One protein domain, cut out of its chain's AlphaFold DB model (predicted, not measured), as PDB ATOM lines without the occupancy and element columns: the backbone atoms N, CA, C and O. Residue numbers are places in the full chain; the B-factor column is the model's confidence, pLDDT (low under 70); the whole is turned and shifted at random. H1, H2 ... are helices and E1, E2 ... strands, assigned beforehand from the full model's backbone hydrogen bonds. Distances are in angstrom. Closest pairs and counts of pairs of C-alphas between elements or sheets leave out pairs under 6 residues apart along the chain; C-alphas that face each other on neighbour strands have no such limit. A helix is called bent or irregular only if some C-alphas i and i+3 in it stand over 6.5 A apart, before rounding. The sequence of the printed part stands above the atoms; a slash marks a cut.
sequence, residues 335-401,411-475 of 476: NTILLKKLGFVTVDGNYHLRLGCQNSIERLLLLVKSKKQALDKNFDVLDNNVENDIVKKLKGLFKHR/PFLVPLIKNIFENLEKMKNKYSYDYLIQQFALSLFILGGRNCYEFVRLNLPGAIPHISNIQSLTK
ATOM      1  N   ASN A 335     166.487 204.467 157.583       50.25
ATOM      2  CA  ASN A 335     165.933 203.299 158.264       50.25
ATOM      3  C   ASN A 335     165.654 202.106 157.329       50.25
ATOM      4  O   ASN A 335     165.810 200.961 157.748       50.25
ATOM      5  N   THR A 336     165.298 202.327 156.056       56.91
ATOM      6  CA  THR A 336     165.048 201.225 155.106       56.91
ATOM      7  C   THR A 336     166.345 200.543 154.677       56.91
ATOM      8  O   THR A 336     166.366 199.332 154.473       56.91
ATOM      9  N   ILE A 337     167.440 201.302 154.567       58.62
ATOM     10  CA  ILE A 337     168.756 200.766 154.190       58.62
ATOM     11  C   ILE A 337     169.312 199.894 155.319       58.62
ATOM     12  O   ILE A 337     169.796 198.791 155.062       58.62
ATOM     13  N   LEU A 338     169.211 200.359 156.568       55.09
ATOM     14  CA  LEU A 338     169.690 199.611 157.731       55.09
ATOM     15  C   LEU A 338     168.950 198.274 157.883       55.09
ATOM     16  O   LEU A 338     169.587 197.241 158.069       55.09
ATOM     17  N   LEU A 339     167.623 198.266 157.737       60.12
ATOM     18  CA  LEU A 339     166.838 197.031 157.794       60.12
ATOM     19  C   LEU A 339     167.213 196.041 156.703       60.12
ATOM     20  O   LEU A 339     167.437 194.873 156.994       60.12
ATOM     21  N   LYS A 340     167.349 196.508 155.458       70.00
ATOM     22  CA  LYS A 340     167.771 195.636 154.357       70.00
ATOM     23  C   LYS A 340     169.147 195.019 154.605       70.00
ATOM     24  O   LYS A 340     169.400 193.904 154.160       70.00
ATOM     25  N   LYS A 341     170.029 195.720 155.326       68.62
ATOM     26  CA  LYS A 341     171.336 195.193 155.745       68.62
ATOM     27  C   LYS A 341     171.248 194.208 156.914       68.62
ATOM     28  O   LYS A 341     172.077 193.312 156.989       68.62
ATOM     29  N   LEU A 342     170.294 194.374 157.831       65.00
ATOM     30  CA  LEU A 342     170.158 193.534 159.029       65.00
ATOM     31  C   LEU A 342     169.325 192.266 158.787       65.00
ATOM     32  O   LEU A 342     169.499 191.269 159.487       65.00
ATOM     33  N   GLY A 343     168.420 192.303 157.817       74.19
ATOM     34  CA  GLY A 343     167.407 191.280 157.606       74.19
ATOM     35  C   GLY A 343     166.716 191.404 156.257       74.19
ATOM     36  O   GLY A 343     167.218 192.057 155.342       74.19
ATOM     37  N   PHE A 344     165.583 190.730 156.137       82.44
ATOM     38  CA  PHE A 344     164.704 190.743 154.971       82.44
ATOM     39  C   PHE A 344     163.270 190.442 155.427       82.44
ATOM     40  O   PHE A 344     163.056 189.926 156.527       82.44
ATOM     41  N   VAL A 345     162.294 190.802 154.596       76.12
ATOM     42  CA  VAL A 345     160.866 190.586 154.873       76.12
ATOM     43  C   VAL A 345     160.361 189.442 154.000       76.12
ATOM     44  O   VAL A 345     160.658 189.391 152.803       76.12
ATOM     45  N   THR A 346     159.635 188.505 154.595       80.56
ATOM     46  CA  THR A 346     158.977 187.397 153.896       80.56
ATOM     47  C   THR A 346     157.615 187.817 153.342       80.56
ATOM     48  O   THR A 346     157.071 188.857 153.710       80.56
ATOM     49  N   VAL A 347     157.054 187.033 152.417       79.00
ATOM     50  CA  VAL A 347     155.777 187.344 151.736       79.00
ATOM     51  C   VAL A 347     154.601 187.476 152.717       79.00
ATOM     52  O   VAL A 347     153.663 188.227 152.467       79.00
ATOM     53  N   ASP A 348     154.667 186.796 153.860       77.88
ATOM     54  CA  ASP A 348     153.704 186.900 154.965       77.88
ATOM     55  C   ASP A 348     153.899 188.151 155.853       77.88
ATOM     56  O   ASP A 348     153.154 188.356 156.809       77.88
ATOM     57  N   GLY A 349     154.876 189.007 155.538       73.38
ATOM     58  CA  GLY A 349     155.168 190.246 156.256       73.38
ATOM     59  C   GLY A 349     156.065 190.078 157.483       73.38
ATOM     60  O   GLY A 349     156.298 191.059 158.192       73.38
ATOM     61  N   ASN A 350     156.590 188.877 157.747       68.31
ATOM     62  CA  ASN A 350     157.502 188.651 158.866       68.31
ATOM     63  C   ASN A 350     158.923 189.148 158.553       68.31
ATOM     64  O   ASN A 350     159.434 189.014 157.443       68.31
ATOM     65  N   TYR A 351     159.585 189.739 159.550       74.62
ATOM     66  CA  TYR A 351     160.968 190.195 159.421       74.62
ATOM     67  C   TYR A 351     161.937 189.147 159.967       74.62
ATOM     68  O   TYR A 351     161.876 188.776 161.141       74.62
ATOM     69  N   HIS A 352     162.880 188.724 159.131       72.62
ATOM     70  CA  HIS A 352     163.904 187.747 159.471       72.62
ATOM     71  C   HIS A 352     165.279 188.411 159.524       72.62
ATOM     72  O   HIS A 352     165.701 189.082 158.582       72.62
ATOM     73  N   LEU A 353     166.002 188.209 160.626       73.50
ATOM     74  CA  LEU A 353     167.393 188.641 160.745       73.50
ATOM     75  C   LEU A 353     168.293 187.754 159.883       73.50
ATOM     76  O   LEU A 353     168.130 186.535 159.834       73.50
ATOM     77  N   ARG A 354     169.294 188.360 159.244       79.81
ATOM     78  CA  ARG A 354     170.362 187.602 158.589       79.81
ATOM     79  C   ARG A 354     171.127 186.817 159.656       79.81
ATOM     80  O   ARG A 354     171.439 187.371 160.714       79.81
ATOM     81  N   LEU A 355     171.471 185.561 159.367       77.69
ATOM     82  CA  LEU A 355     172.137 184.657 160.315       77.69
ATOM     83  C   LEU A 355     173.385 185.293 160.938       77.69
ATOM     84  O   LEU A 355     173.630 185.184 162.137       77.69
ATOM     85  N   GLY A 356     174.143 186.047 160.143       68.38
ATOM     86  CA  GLY A 356     175.323 186.720 160.640       68.38
ATOM     87  C   GLY A 356     175.046 187.855 161.634       68.38
ATOM     88  O   GLY A 356     175.802 188.073 162.589       68.38
ATOM     89  N   CYS A 357     173.939 188.572 161.449       68.38
ATOM     90  CA  CYS A 357     173.462 189.564 162.408       68.38
ATOM     91  C   CYS A 357     172.955 188.882 163.681       68.38
ATOM     92  O   CYS A 357     173.314 189.311 164.776       68.38
ATOM     93  N   GLN A 358     172.203 187.786 163.543       70.62
ATOM     94  CA  GLN A 358     171.725 186.985 164.669       70.62
ATOM     95  C   GLN A 358     172.887 186.474 165.534       70.62
ATOM     96  O   GLN A 358     172.937 186.786 166.720       70.62
ATOM     97  N   ASN A 359     173.875 185.802 164.943       67.06
ATOM     98  CA  ASN A 359     175.067 185.307 165.645       67.06
ATOM     99  C   ASN A 359     175.838 186.426 166.364       67.06
ATOM    100  O   ASN A 359     176.371 186.238 167.461       67.06
ATOM    101  N   SER A 360     175.909 187.612 165.751       69.00
ATOM    102  CA  SER A 360     176.552 188.782 166.359       69.00
ATOM    103  C   SER A 360     175.784 189.274 167.589       69.00
ATOM    104  O   SER A 360     176.398 189.567 168.618       69.00
ATOM    105  N   ILE A 361     174.450 189.317 167.511       66.94
ATOM    106  CA  ILE A 361     173.570 189.664 168.633       66.94
ATOM    107  C   ILE A 361     173.667 188.603 169.735       66.94
ATOM    108  O   ILE A 361     173.832 188.955 170.900       66.94
ATOM    109  N   GLU A 362     173.649 187.316 169.396       66.94
ATOM    110  CA  GLU A 362     173.797 186.216 170.356       66.94
ATOM    111  C   GLU A 362     175.149 186.248 171.076       66.94
ATOM    112  O   GLU A 362     175.213 186.070 172.292       66.94
ATOM    113  N   ARG A 363     176.243 186.551 170.368       67.06
ATOM    114  CA  ARG A 363     177.559 186.760 170.990       67.06
ATOM    115  C   ARG A 363     177.560 187.945 171.943       67.06
ATOM    116  O   ARG A 363     178.107 187.833 173.040       67.06
ATOM    117  N   LEU A 364     176.956 189.064 171.542       67.19
ATOM    118  CA  LEU A 364     176.812 190.227 172.414       67.19
ATOM    119  C   LEU A 364     176.007 189.858 173.665       67.19
ATOM    120  O   LEU A 364     176.429 190.166 174.776       67.19
ATOM    121  N   LEU A 365     174.907 189.128 173.496       64.94
ATOM    122  CA  LEU A 365     174.064 188.626 174.577       64.94
ATOM    123  C   LEU A 365     174.822 187.714 175.538       64.94
ATOM    124  O   LEU A 365     174.739 187.898 176.750       64.94
ATOM    125  N   LEU A 366     175.573 186.743 175.020       65.75
ATOM    126  CA  LEU A 366     176.400 185.847 175.826       65.75
ATOM    127  C   LEU A 366     177.479 186.619 176.581       65.75
ATOM    128  O   LEU A 366     177.715 186.351 177.758       65.75
ATOM    129  N   LEU A 367     178.098 187.608 175.937       63.47
ATOM    130  CA  LEU A 367     179.094 188.458 176.569       63.47
ATOM    131  C   LEU A 367     178.469 189.277 177.706       63.47
ATOM    132  O   LEU A 367     178.991 189.249 178.821       63.47
ATOM    133  N   VAL A 368     177.327 189.922 177.463       61.25
ATOM    134  CA  VAL A 368     176.581 190.682 178.478       61.25
ATOM    135  C   VAL A 368     176.159 189.771 179.629       61.25
ATOM    136  O   VAL A 368     176.412 190.108 180.780       61.25
ATOM    137  N   LYS A 369     175.604 188.585 179.351       64.31
ATOM    138  CA  LYS A 369     175.220 187.602 180.381       64.31
ATOM    139  C   LYS A 369     176.420 187.141 181.207       64.31
ATOM    140  O   LYS A 369     176.344 187.153 182.431       64.31
ATOM    141  N   SER A 370     177.537 186.798 180.560       63.94
ATOM    142  CA  SER A 370     178.759 186.364 181.252       63.94
ATOM    143  C   SER A 370     179.319 187.451 182.173       63.94
ATOM    144  O   SER A 370     179.832 187.157 183.250       63.94
ATOM    145  N   LYS A 371     179.193 188.723 181.773       58.75
ATOM    146  CA  LYS A 371     179.674 189.866 182.551       58.75
ATOM    147  C   LYS A 371     178.704 190.280 183.642       58.75
ATOM    148  O   LYS A 371     179.164 190.566 184.738       58.75
ATOM    149  N   LYS A 372     177.396 190.214 183.396       60.97
ATOM    150  CA  LYS A 372     176.377 190.378 184.434       60.97
ATOM    151  C   LYS A 372     176.554 189.338 185.540       60.97
ATOM    152  O   LYS A 372     176.615 189.705 186.698       60.97
ATOM    153  N   GLN A 373     176.749 188.067 185.187       59.00
ATOM    154  CA  GLN A 373     177.043 187.021 186.171       59.00
ATOM    155  C   GLN A 373     178.343 187.288 186.945       59.00
ATOM    156  O   GLN A 373     178.434 186.926 188.110       59.00
ATOM    157  N   ALA A 374     179.347 187.919 186.328       58.00
ATOM    158  CA  ALA A 374     180.566 188.329 187.025       58.00
ATOM    159  C   ALA A 374     180.355 189.547 187.950       58.00
ATOM    160  O   ALA A 374     181.031 189.646 188.969       58.00
ATOM    161  N   LEU A 375     179.440 190.457 187.602       53.78
ATOM    162  CA  LEU A 375     179.037 191.601 188.427       53.78
ATOM    163  C   LEU A 375     178.195 191.146 189.626       53.78
ATOM    164  O   LEU A 375     178.552 191.454 190.757       53.78
ATOM    165  N   ASP A 376     177.163 190.331 189.395       54.75
ATOM    166  CA  ASP A 376     176.266 189.804 190.434       54.75
ATOM    167  C   ASP A 376     177.034 188.988 191.501       54.75
ATOM    168  O   ASP A 376     176.646 188.965 192.664       54.75
ATOM    169  N   LYS A 377     178.162 188.362 191.131       56.34
ATOM    170  CA  LYS A 377     179.043 187.607 192.045       56.34
ATOM    171  C   LYS A 377     179.977 188.470 192.908       56.34
ATOM    172  O   LYS A 377     180.540 187.951 193.861       56.34
ATOM    173  N   ASN A 378     180.170 189.750 192.579       52.50
ATOM    174  CA  ASN A 378     181.093 190.653 193.286       52.50
ATOM    175  C   ASN A 378     180.376 191.805 194.012       52.50
ATOM    176  O   ASN A 378     181.032 192.709 194.527       52.50
ATOM    177  N   PHE A 379     179.039 191.792 194.049       45.38
ATOM    178  CA  PHE A 379     178.219 192.923 194.498       45.38
ATOM    179  C   PHE A 379     178.389 193.289 195.982       45.38
ATOM    180  O   PHE A 379     178.086 194.419 196.354       45.38
ATOM    181  N   ASP A 380     178.931 192.392 196.812       47.50
ATOM    182  CA  ASP A 380     179.168 192.683 198.233       47.50
ATOM    183  C   ASP A 380     180.444 193.508 198.492       47.50
ATOM    184  O   ASP A 380     180.602 194.055 199.582       47.50
ATOM    185  N   VAL A 381     181.348 193.656 197.511       51.09
ATOM    186  CA  VAL A 381     182.554 194.502 197.625       51.09
ATOM    187  C   VAL A 381     182.930 195.067 196.251       51.09
ATOM    188  O   VAL A 381     183.938 194.688 195.652       51.09
ATOM    189  N   LEU A 382     182.115 195.969 195.709       42.66
ATOM    190  CA  LEU A 382     182.443 196.664 194.464       42.66
ATOM    191  C   LEU A 382     182.779 198.128 194.755       42.66
ATOM    192  O   LEU A 382     181.914 198.985 194.890       42.66
ATOM    193  N   ASP A 383     184.082 198.386 194.869       50.78
ATOM    194  CA  ASP A 383     184.653 199.726 194.781       50.78
ATOM    195  C   ASP A 383     184.428 200.267 193.353       50.78
ATOM    196  O   ASP A 383     184.628 199.540 192.370       50.78
ATOM    197  N   ASN A 384     184.056 201.546 193.224       51.16
ATOM    198  CA  ASN A 384     183.704 202.233 191.962       51.16
ATOM    199  C   ASN A 384     184.805 202.152 190.867       51.16
ATOM    200  O   ASN A 384     184.609 202.526 189.706       51.16
ATOM    201  N   ASN A 385     185.994 201.661 191.221       50.78
ATOM    202  CA  ASN A 385     187.139 201.460 190.340       50.78
ATOM    203  C   ASN A 385     187.034 200.217 189.430       50.78
ATOM    204  O   ASN A 385     187.562 200.243 188.317       50.78
ATOM    205  N   VAL A 386     186.347 199.144 189.842       47.78
ATOM    206  CA  VAL A 386     186.269 197.886 189.058       47.78
ATOM    207  C   VAL A 386     185.255 197.988 187.912       47.78
ATOM    208  O   VAL A 386     185.494 197.477 186.814       47.78
ATOM    209  N   GLU A 387     184.159 198.713 188.124       46.56
ATOM    210  CA  GLU A 387     183.146 199.010 187.105       46.56
ATOM    211  C   GLU A 387     183.738 199.835 185.950       46.56
ATOM    212  O   GLU A 387     183.609 199.479 184.772       46.56
ATOM    213  N   ASN A 388     184.546 200.847 186.289       52.16
ATOM    214  CA  ASN A 388     185.335 201.611 185.324       52.16
ATOM    215  C   ASN A 388     186.327 200.745 184.535       52.16
ATOM    216  O   ASN A 388     186.584 201.040 183.366       52.16
ATOM    217  N   ASP A 389     186.857 199.668 185.123       53.59
ATOM    218  CA  ASP A 389     187.819 198.773 184.472       53.59
ATOM    219  C   ASP A 389     187.146 197.800 183.484       53.59
ATOM    220  O   ASP A 389     187.694 197.502 182.420       53.59
ATOM    221  N   ILE A 390     185.915 197.356 183.767       50.62
ATOM    222  CA  ILE A 390     185.104 196.546 182.840       50.62
ATOM    223  C   ILE A 390     184.626 197.397 181.666       50.62
ATOM    224  O   ILE A 390     184.766 196.980 180.512       50.62
ATOM    225  N   VAL A 391     184.130 198.606 181.939       50.69
ATOM    226  CA  VAL A 391     183.773 199.573 180.898       50.69
ATOM    227  C   VAL A 391     185.015 199.961 180.092       50.69
ATOM    228  O   VAL A 391     184.925 200.020 178.869       50.69
ATOM    229  N   LYS A 392     186.198 200.128 180.707       55.19
ATOM    230  CA  LYS A 392     187.479 200.309 179.988       55.19
ATOM    231  C   LYS A 392     187.859 199.100 179.142       55.19
ATOM    232  O   LYS A 392     188.303 199.295 178.018       55.19
ATOM    233  N   LYS A 393     187.691 197.869 179.636       55.78
ATOM    234  CA  LYS A 393     188.009 196.636 178.895       55.78
ATOM    235  C   LYS A 393     187.061 196.405 177.731       55.78
ATOM    236  O   LYS A 393     187.513 195.990 176.671       55.78
ATOM    237  N   LEU A 394     185.775 196.708 177.885       49.69
ATOM    238  CA  LEU A 394     184.820 196.659 176.783       49.69
ATOM    239  C   LEU A 394     185.060 197.795 175.804       49.69
ATOM    240  O   LEU A 394     185.191 197.530 174.614       49.69
ATOM    241  N   LYS A 395     185.262 199.025 176.292       52.44
ATOM    242  CA  LYS A 395     185.749 200.124 175.458       52.44
ATOM    243  C   LYS A 395     187.029 199.728 174.738       52.44
ATOM    244  O   LYS A 395     187.115 200.059 173.581       52.44
ATOM    245  N   GLY A 396     187.960 198.983 175.335       53.81
ATOM    246  CA  GLY A 396     189.189 198.483 174.705       53.81
ATOM    247  C   GLY A 396     188.961 197.389 173.653       53.81
ATOM    248  O   GLY A 396     189.506 197.472 172.555       53.81
ATOM    249  N   LEU A 397     188.117 196.396 173.959       49.09
ATOM    250  CA  LEU A 397     187.720 195.316 173.042       49.09
ATOM    251  C   LEU A 397     187.001 195.855 171.808       49.09
ATOM    252  O   LEU A 397     187.213 195.365 170.701       49.09
ATOM    253  N   PHE A 398     186.167 196.873 172.006       48.69
ATOM    254  CA  PHE A 398     185.537 197.578 170.909       48.69
ATOM    255  C   PHE A 398     186.524 198.547 170.263       48.69
ATOM    256  O   PHE A 398     186.667 198.473 169.058       48.69
ATOM    257  N   LYS A 399     187.301 199.344 171.005       48.75
ATOM    258  CA  LYS A 399     188.285 200.318 170.489       48.75
ATOM    259  C   LYS A 399     189.269 199.698 169.504       48.75
ATOM    260  O   LYS A 399     189.472 200.270 168.451       48.75
ATOM    261  N   HIS A 400     189.762 198.482 169.736       46.09
ATOM    262  CA  HIS A 400     190.630 197.810 168.758       46.09
ATOM    263  C   HIS A 400     189.912 197.445 167.436       46.09
ATOM    264  O   HIS A 400     190.561 197.345 166.394       46.09
ATOM    265  N   ARG A 401     188.581 197.262 167.466       47.12
ATOM    266  CA  ARG A 401     187.702 197.122 166.287       47.12
ATOM    267  C   ARG A 401     187.194 198.464 165.738       47.12
ATOM    268  O   ARG A 401     186.835 198.510 164.572       47.12
ATOM    269  N   PRO A 411     178.633 204.931 164.955       67.50
ATOM    270  CA  PRO A 411     177.931 205.968 165.723       67.50
ATOM    271  C   PRO A 411     176.817 205.460 166.637       67.50
ATOM    272  O   PRO A 411     176.543 206.086 167.649       67.50
ATOM    273  N   PHE A 412     176.185 204.335 166.296       77.38
ATOM    274  CA  PHE A 412     175.097 203.747 167.078       77.38
ATOM    275  C   PHE A 412     175.577 202.775 168.165       77.38
ATOM    276  O   PHE A 412     174.991 202.705 169.246       77.38
ATOM    277  N   LEU A 413     176.657 202.032 167.907       75.94
ATOM    278  CA  LEU A 413     177.104 200.964 168.801       75.94
ATOM    279  C   LEU A 413     177.602 201.523 170.142       75.94
ATOM    280  O   LEU A 413     177.335 200.947 171.194       75.94
ATOM    281  N   VAL A 414     178.305 202.659 170.104       76.94
ATOM    282  CA  VAL A 414     178.839 203.316 171.304       76.94
ATOM    283  C   VAL A 414     177.711 203.818 172.222       76.94
ATOM    284  O   VAL A 414     177.726 203.438 173.396       76.94
ATOM    285  N   PRO A 415     176.712 204.585 171.734       83.00
ATOM    286  CA  PRO A 415     175.514 204.910 172.503       83.00
ATOM    287  C   PRO A 415     174.795 203.673 173.030       83.00
ATOM    288  O   PRO A 415     174.493 203.631 174.217       83.00
ATOM    289  N   LEU A 416     174.574 202.646 172.198       85.44
ATOM    290  CA  LEU A 416     173.862 201.432 172.612       85.44
ATOM    291  C   LEU A 416     174.547 200.744 173.795       85.44
ATOM    292  O   LEU A 416     173.900 200.443 174.795       85.44
ATOM    293  N   ILE A 417     175.860 200.529 173.700       79.12
ATOM    294  CA  ILE A 417     176.644 199.911 174.771       79.12
ATOM    295  C   ILE A 417     176.590 200.778 176.031       79.12
ATOM    296  O   ILE A 417     176.286 200.263 177.104       79.12
ATOM    297  N   LYS A 418     176.846 202.087 175.904       82.56
ATOM    298  CA  LYS A 418     176.807 203.033 177.028       82.56
ATOM    299  C   LYS A 418     175.459 202.977 177.751       82.56
ATOM    300  O   LYS A 418     175.420 202.853 178.968       82.56
ATOM    301  N   ASN A 419     174.371 202.989 176.995       90.00
ATOM    302  CA  ASN A 419     173.019 203.003 177.526       90.00
ATOM    303  C   ASN A 419     172.632 201.686 178.212       90.00
ATOM    304  O   ASN A 419     171.939 201.711 179.223       90.00
ATOM    305  N   ILE A 420     173.103 200.541 177.697       85.44
ATOM    306  CA  ILE A 420     172.944 199.246 178.374       85.44
ATOM    307  C   ILE A 420     173.595 199.299 179.756       85.44
ATOM    308  O   ILE A 420     172.942 198.950 180.734       85.44
ATOM    309  N   PHE A 421     174.845 199.759 179.850       81.75
ATOM    310  CA  PHE A 421     175.559 199.834 181.129       81.75
ATOM    311  C   PHE A 421     174.884 200.794 182.110       81.75
ATOM    312  O   PHE A 421     174.478 200.367 183.188       81.75
ATOM    313  N   GLU A 422     174.633 202.034 181.688       87.06
ATOM    314  CA  GLU A 422     173.996 203.042 182.541       87.06
ATOM    315  C   GLU A 422     172.607 202.620 183.033       87.06
ATOM    316  O   GLU A 422     172.178 203.035 184.107       87.06
ATOM    317  N   ASN A 423     171.865 201.825 182.258       89.69
ATOM    318  CA  ASN A 423     170.562 201.322 182.687       89.69
ATOM    319  C   ASN A 423     170.669 200.070 183.556       89.69
ATOM    320  O   ASN A 423     169.840 199.894 184.441       89.69
ATOM    321  N   LEU A 424     171.668 199.211 183.360       80.94
ATOM    322  CA  LEU A 424     171.882 198.065 184.246       80.94
ATOM    323  C   LEU A 424     172.276 198.494 185.669       80.94
ATOM    324  O   LEU A 424     171.910 197.800 186.614       80.94
ATOM    325  N   GLU A 425     172.934 199.645 185.816       77.88
ATOM    326  CA  GLU A 425     173.272 200.268 187.108       77.88
ATOM    327  C   GLU A 425     172.059 200.906 187.810       77.88
ATOM    328  O   GLU A 425     172.027 201.070 189.032       77.88
ATOM    329  N   LYS A 426     171.022 201.278 187.053       83.50
ATOM    330  CA  LYS A 426     169.828 201.944 187.586       83.50
ATOM    331  C   LYS A 426     168.795 200.928 188.066       83.50
ATOM    332  O   LYS A 426     168.624 199.841 187.514       83.50
ATOM    333  N   MET A 427     167.982 201.336 189.044       78.50
ATOM    334  CA  MET A 427     166.743 200.615 189.347       78.50
ATOM    335  C   MET A 427     165.877 200.511 188.081       78.50
ATOM    336  O   MET A 427     165.772 201.482 187.330       78.50
ATOM    337  N   LYS A 428     165.214 199.361 187.882       73.88
ATOM    338  CA  LYS A 428     164.429 199.012 186.671       73.88
ATOM    339  C   LYS A 428     163.448 200.096 186.195       73.88
ATOM    340  O   LYS A 428     163.083 200.120 185.027       73.88
ATOM    341  N   ASN A 429     163.044 200.999 187.084       77.56
ATOM    342  CA  ASN A 429     162.034 202.022 186.835       77.56
ATOM    343  C   ASN A 429     162.630 203.378 186.402       77.56
ATOM    344  O   ASN A 429     161.882 204.332 186.220       77.56
ATOM    345  N   LYS A 430     163.960 203.496 186.282       88.19
ATOM    346  CA  LYS A 430     164.659 204.764 185.996       88.19
ATOM    347  C   LYS A 430     165.525 204.706 184.736       88.19
ATOM    348  O   LYS A 430     166.512 205.428 184.637       88.19
ATOM    349  N   TYR A 431     165.191 203.837 183.786       92.44
ATOM    350  CA  TYR A 431     165.975 203.720 182.561       92.44
ATOM    351  C   TYR A 431     165.843 204.984 181.712       92.44
ATOM    352  O   TYR A 431     164.736 205.457 181.449       92.44
ATOM    353  N   SER A 432     166.981 205.523 181.286       93.25
ATOM    354  CA  SER A 432     167.065 206.629 180.334       93.25
ATOM    355  C   SER A 432     167.633 206.100 179.031       93.25
ATOM    356  O   SER A 432     168.451 205.184 179.037       93.25
ATOM    357  N   TYR A 433     167.195 206.658 177.910       94.25
ATOM    358  CA  TYR A 433     167.618 206.187 176.599       94.25
ATOM    359  C   TYR A 433     168.127 207.351 175.778       94.25
ATOM    360  O   TYR A 433     167.431 208.359 175.659       94.25
ATOM    361  N   ASP A 434     169.316 207.195 175.206       93.44
ATOM    362  CA  ASP A 434     169.837 208.112 174.197       93.44
ATOM    363  C   ASP A 434     168.854 208.252 173.019       93.44
ATOM    364  O   ASP A 434     168.176 207.288 172.645       93.44
ATOM    365  N   TYR A 435     168.784 209.443 172.421       90.88
ATOM    366  CA  TYR A 435     167.888 209.729 171.299       90.88
ATOM    367  C   TYR A 435     168.064 208.736 170.139       90.88
ATOM    368  O   TYR A 435     167.076 208.247 169.593       90.88
ATOM    369  N   LEU A 436     169.302 208.356 169.801       86.38
ATOM    370  CA  LEU A 436     169.571 207.398 168.723       86.38
ATOM    371  C   LEU A 436     169.011 206.006 169.035       86.38
ATOM    372  O   LEU A 436     168.556 205.297 168.138       86.38
ATOM    373  N   ILE A 437     168.997 205.620 170.310       93.56
ATOM    374  CA  ILE A 437     168.426 204.349 170.762       93.56
ATOM    375  C   ILE A 437     166.908 204.400 170.733       93.56
ATOM    376  O   ILE A 437     166.287 203.418 170.339       93.56
ATOM    377  N   GLN A 438     166.308 205.530 171.107       94.19
ATOM    378  CA  GLN A 438     164.864 205.719 170.986       94.19
ATOM    379  C   GLN A 438     164.422 205.628 169.520       94.19
ATOM    380  O   GLN A 438     163.473 204.910 169.218       94.19
ATOM    381  N   GLN A 439     165.159 206.259 168.599       88.81
ATOM    382  CA  GLN A 439     164.897 206.182 167.157       88.81
ATOM    383  C   GLN A 439     165.090 204.768 166.595       88.81
ATOM    384  O   GLN A 439     164.269 204.288 165.807       88.81
ATOM    385  N   PHE A 440     166.139 204.062 167.025       90.75
ATOM    386  CA  PHE A 440     166.347 202.660 166.667       90.75
ATOM    387  C   PHE A 440     165.217 201.769 167.191       90.75
ATOM    388  O   PHE A 440     164.678 200.958 166.446       90.75
ATOM    389  N   ALA A 441     164.832 201.937 168.452       93.69
ATOM    390  CA  ALA A 441     163.771 201.173 169.089       93.69
ATOM    391  C   ALA A 441     162.410 201.426 168.423       93.69
ATOM    392  O   ALA A 441     161.675 200.478 168.155       93.69
ATOM    393  N   LEU A 442     162.108 202.680 168.084       90.75
ATOM    394  CA  LEU A 442     160.924 203.056 167.317       90.75
ATOM    395  C   LEU A 442     160.928 202.401 165.932       90.75
ATOM    396  O   LEU A 442     159.937 201.796 165.531       90.75
ATOM    397  N   SER A 443     162.062 202.452 165.230       85.19
ATOM    398  CA  SER A 443     162.222 201.800 163.925       85.19
ATOM    399  C   SER A 443     162.032 200.286 164.032       85.19
ATOM    400  O   SER A 443     161.287 199.701 163.253       85.19
ATOM    401  N   LEU A 444     162.643 199.653 165.035       85.94
ATOM    402  CA  LEU A 444     162.495 198.228 165.317       85.94
ATOM    403  C   LEU A 444     161.036 197.860 165.617       85.94
ATOM    404  O   LEU A 444     160.571 196.822 165.159       85.94
ATOM    405  N   PHE A 445     160.307 198.706 166.347       90.00
ATOM    406  CA  PHE A 445     158.898 198.487 166.675       90.00
ATOM    407  C   PHE A 445     157.976 198.629 165.462       90.00
ATOM    408  O   PHE A 445     157.136 197.760 165.235       90.00
ATOM    409  N   ILE A 446     158.137 199.697 164.673       79.00
ATOM    410  CA  ILE A 446     157.321 199.944 163.475       79.00
ATOM    411  C   ILE A 446     157.553 198.844 162.436       79.00
ATOM    412  O   ILE A 446     156.612 198.395 161.792       79.00
ATOM    413  N   LEU A 447     158.807 198.419 162.269       71.50
ATOM    414  CA  LEU A 447     159.214 197.609 161.123       71.50
ATOM    415  C   LEU A 447     159.300 196.117 161.457       71.50
ATOM    416  O   LEU A 447     158.891 195.290 160.653       71.50
ATOM    417  N   GLY A 448     159.807 195.765 162.640       74.69
ATOM    418  CA  GLY A 448     159.831 194.384 163.134       74.69
ATOM    419  C   GLY A 448     158.544 193.974 163.857       74.69
ATOM    420  O   GLY A 448     158.370 192.805 164.209       74.69
ATOM    421  N   GLY A 449     157.643 194.925 164.112       83.44
ATOM    422  CA  GLY A 449     156.425 194.702 164.874       83.44
ATOM    423  C   GLY A 449     156.674 194.457 166.366       83.44
ATOM    424  O   GLY A 449     157.801 194.386 166.869       83.44
ATOM    425  N   ARG A 450     155.572 194.289 167.104       90.44
ATOM    426  CA  ARG A 450     155.586 194.131 168.567       90.44
ATOM    427  C   ARG A 450     156.391 192.916 169.041       90.44
ATOM    428  O   ARG A 450     157.083 193.012 170.051       90.44
ATOM    429  N   ASN A 451     156.305 191.790 168.332       78.75
ATOM    430  CA  ASN A 451     156.935 190.538 168.760       78.75
ATOM    431  C   ASN A 451     158.465 190.590 168.640       78.75
ATOM    432  O   ASN A 451     159.158 190.238 169.593       78.75
ATOM    433  N   CYS A 452     158.995 191.083 167.511       80.69
ATOM    434  CA  CYS A 452     160.438 191.270 167.332       80.69
ATOM    435  C   CYS A 452     160.991 192.260 168.365       80.69
ATOM    436  O   CYS A 452     162.006 191.995 169.012       80.69
ATOM    437  N   TYR A 453     160.271 193.364 168.579       90.25
ATOM    438  CA  TYR A 453     160.629 194.364 169.575       90.25
ATOM    439  C   TYR A 453     160.757 193.771 170.986       90.25
ATOM    440  O   TYR A 453     161.788 193.927 171.642       90.25
ATOM    441  N   GLU A 454     159.728 193.053 171.447       88.94
ATOM    442  CA  GLU A 454     159.722 192.425 172.771       88.94
ATOM    443  C   GLU A 454     160.799 191.346 172.903       88.94
ATOM    444  O   GLU A 454     161.457 191.270 173.940       88.94
ATOM    445  N   PHE A 455     161.055 190.568 171.848       80.62
ATOM    446  CA  PHE A 455     162.150 189.601 171.841       80.62
ATOM    447  C   PHE A 455     163.501 190.279 172.100       80.62
ATOM    448  O   PHE A 455     164.242 189.858 172.991       80.62
ATOM    449  N   VAL A 456     163.814 191.358 171.375       83.38
ATOM    450  CA  VAL A 456     165.068 192.101 171.572       83.38
ATOM    451  C   VAL A 456     165.114 192.717 172.971       83.38
ATOM    452  O   VAL A 456     166.130 192.594 173.654       83.38
ATOM    453  N   ARG A 457     164.010 193.310 173.440       93.12
ATOM    454  CA  ARG A 457     163.918 193.963 174.758       93.12
ATOM    455  C   ARG A 457     164.150 192.990 175.911       93.12
ATOM    456  O   ARG A 457     164.873 193.315 176.851       93.12
ATOM    457  N   LEU A 458     163.525 191.815 175.855       81.69
ATOM    458  CA  LEU A 458     163.629 190.792 176.897       81.69
ATOM    459  C   LEU A 458     165.013 190.142 176.921       81.69
ATOM    460  O   LEU A 458     165.507 189.792 177.993       81.69
ATOM    461  N   ASN A 459     165.654 190.009 175.759       77.19
ATOM    462  CA  ASN A 459     166.987 189.425 175.672       77.19
ATOM    463  C   ASN A 459     168.101 190.433 175.990       77.19
ATOM    464  O   ASN A 459     169.112 190.029 176.559       77.19
ATOM    465  N   LEU A 460     167.910 191.729 175.715       84.69
ATOM    466  CA  LEU A 460     168.862 192.808 176.012       84.69
ATOM    467  C   LEU A 460     168.302 193.807 177.053       84.69
ATOM    468  O   LEU A 460     167.904 194.920 176.692       84.69
ATOM    469  N   PRO A 461     168.290 193.462 178.357       83.94
ATOM    470  CA  PRO A 461     167.817 194.367 179.403       83.94
ATOM    471  C   PRO A 461     168.586 195.693 179.396       83.94
ATOM    472  O   PRO A 461     169.813 195.702 179.330       83.94
ATOM    473  N   GLY A 462     167.860 196.810 179.466       87.31
ATOM    474  CA  GLY A 462     168.443 198.158 179.468       87.31
ATOM    475  C   GLY A 462     168.850 198.691 178.089       87.31
ATOM    476  O   GLY A 462     169.152 199.877 177.974       87.31
ATOM    477  N   ALA A 463     168.805 197.865 177.033       91.50
ATOM    478  CA  ALA A 463     169.208 198.282 175.690       91.50
ATOM    479  C   ALA A 463     168.179 199.161 174.991       91.50
ATOM    480  O   ALA A 463     168.553 200.166 174.399       91.50
ATOM    481  N   ILE A 464     166.896 198.800 175.067       95.38
ATOM    482  CA  ILE A 464     165.808 199.526 174.400       95.38
ATOM    483  C   ILE A 464     164.661 199.850 175.371       95.38
ATOM    484  O   ILE A 464     164.521 199.155 176.388       95.38
ATOM    485  N   PRO A 465     163.873 200.916 175.110       95.69
ATOM    486  CA  PRO A 465     162.783 201.366 175.975       95.69
ATOM    487  C   PRO A 465     161.702 200.317 176.231       95.69
ATOM    488  O   PRO A 465     161.541 199.338 175.502       95.69
ATOM    489  N   HIS A 466     160.898 200.536 177.268       95.19
ATOM    490  CA  HIS A 466     159.659 199.781 177.421       95.19
ATOM    491  C   HIS A 466     158.669 200.135 176.298       95.19
ATOM    492  O   HIS A 466     158.660 201.267 175.814       95.19
ATOM    493  N   ILE A 467     157.813 199.188 175.905       94.94
ATOM    494  CA  ILE A 467     156.853 199.374 174.804       94.94
ATOM    495  C   ILE A 467     155.931 200.584 175.010       94.94
ATOM    496  O   ILE A 467     155.616 201.280 174.052       94.94
ATOM    497  N   SER A 468     155.564 200.892 176.257       94.38
ATOM    498  CA  SER A 468     154.772 202.081 176.601       94.38
ATOM    499  C   SER A 468     155.443 203.383 176.159       94.38
ATOM    500  O   SER A 468     154.766 204.279 175.668       94.38
ATOM    501  N   ASN A 469     156.772 203.467 176.285       93.31
ATOM    502  CA  ASN A 469     157.548 204.655 175.928       93.31
ATOM    503  C   ASN A 469     157.672 204.793 174.406       93.31
ATOM    504  O   ASN A 469     157.740 205.898 173.883       93.31
ATOM    505  N   ILE A 470     157.682 203.674 173.679       94.75
ATOM    506  CA  ILE A 470     157.654 203.701 172.213       94.75
ATOM    507  C   ILE A 470     156.267 204.083 171.701       94.75
ATOM    508  O   ILE A 470     156.152 204.876 170.775       94.75
ATOM    509  N   GLN A 471     155.207 203.582 172.336       90.94
ATOM    510  CA  GLN A 471     153.836 203.927 171.966       90.94
ATOM    511  C   GLN A 471     153.517 205.412 172.171       90.94
ATOM    512  O   GLN A 471     152.703 205.960 171.428       90.94
ATOM    513  N   SER A 472     154.137 206.077 173.152       92.56
ATOM    514  CA  SER A 472     154.043 207.536 173.268       92.56
ATOM    515  C   SER A 472     154.753 208.250 172.118       92.56
ATOM    516  O   SER A 472     154.189 209.191 171.580       92.56
ATOM    517  N   LEU A 473     155.917 207.755 171.678       89.00
ATOM    518  CA  LEU A 473     156.674 208.334 170.557       89.00
ATOM    519  C   LEU A 473     155.980 208.166 169.196       89.00
ATOM    520  O   LEU A 473     156.261 208.920 168.280       89.00
ATOM    521  N   THR A 474     155.086 207.185 169.039       85.50
ATOM    522  CA  THR A 474     154.284 207.015 167.808       85.50
ATOM    523  C   THR A 474     153.051 207.917 167.725       85.50
ATOM    524  O   THR A 474     152.374 207.909 166.701       85.50
ATOM    525  N   LYS A 475     152.679 208.594 168.820       82.00
ATOM    526  CA  LYS A 475     151.486 209.458 168.875       82.00
ATOM    527  C   LYS A 475     151.791 210.927 168.571       82.00
ATOM    528  O   LYS A 475     150.845 211.690 168.389       82.00
TER     529      LYS A 475
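This is residues 335 to 401 and 411 to 475 of the 476 residues of the protein "Hypothetical protein" of Rotaria sp. Silwood2 (UniProt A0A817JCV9). At one end a helix folded back on itself, H5, has H6 packed on its first arm, with H1 and the small hairpin E1 and E2 nearby. Two long helices, H2 and H3, run out and back without touching, H4 near both, and residues 379 to 385 stick out at the far end. The printed part has 132 residues, mostly helix, in the order H1 E1 E2 H2 H3 H4 H5 H6. It is compact, with a radius of gyration of the C-alphas of 16.0 A, yet elongated, spanning 53 by 33 by 24 A.

E1, residues 343 to 345, and E2, residues 351 to 353, form an antiparallel hairpin, with N 344 and O 352 within hydrogen-bond range at 3.0 A. The closest C-alphas of E2 and H1, residues 335 to 342, are those of Leu 353 and Leu 342, 5.9 A apart. H5, residues 435 to 459, assigned as one helix by its hydrogen bonds, is bent: C-alphas 447 and 450 are 9.0 A apart. Its arms H5a, residues 435 to 447, and H5b, residues 450 to 459, touch at a steep tilt of 47 degrees, opposite ways; the closest C-alphas are those of Phe 445 and Tyr 453, 5.3 A. H6, residues 467 to 473, touches H5a, about perpendicular at 76 degrees; the closest C-alphas are those of Leu 442 and Ile 470, 5.9 A. H4, residues 413 to 424, only just touches H5a, with 3 pairs of C-alphas within 8 A, the closest Leu 416 and Ile 437 at 6.4 A. H4 is near H2, residues 355 to 376, and H3, residues 384 to 401; H2 and H3 are apart. Every O i to N i+4 pair is within hydrogen-bond range in H1, H2, H4, H5a, H5b and H6, and 12 of 14 in H3.

H1 begins at C-alpha 335 (165.933, 203.299, 158.264) and H6 ends at C-alpha 473 (156.674, 208.334, 170.557). H2 measures 30.8 A, H3 26.5 A and H5a 18.0 A.

Residues 402 to 410 are cut out, a gap of 13.2 A between C-alphas 401 and 411. Of the links printed whole, none is long. Mean pLDDT of the printed part is 73.2; residues 359 to 401 are among those under 70.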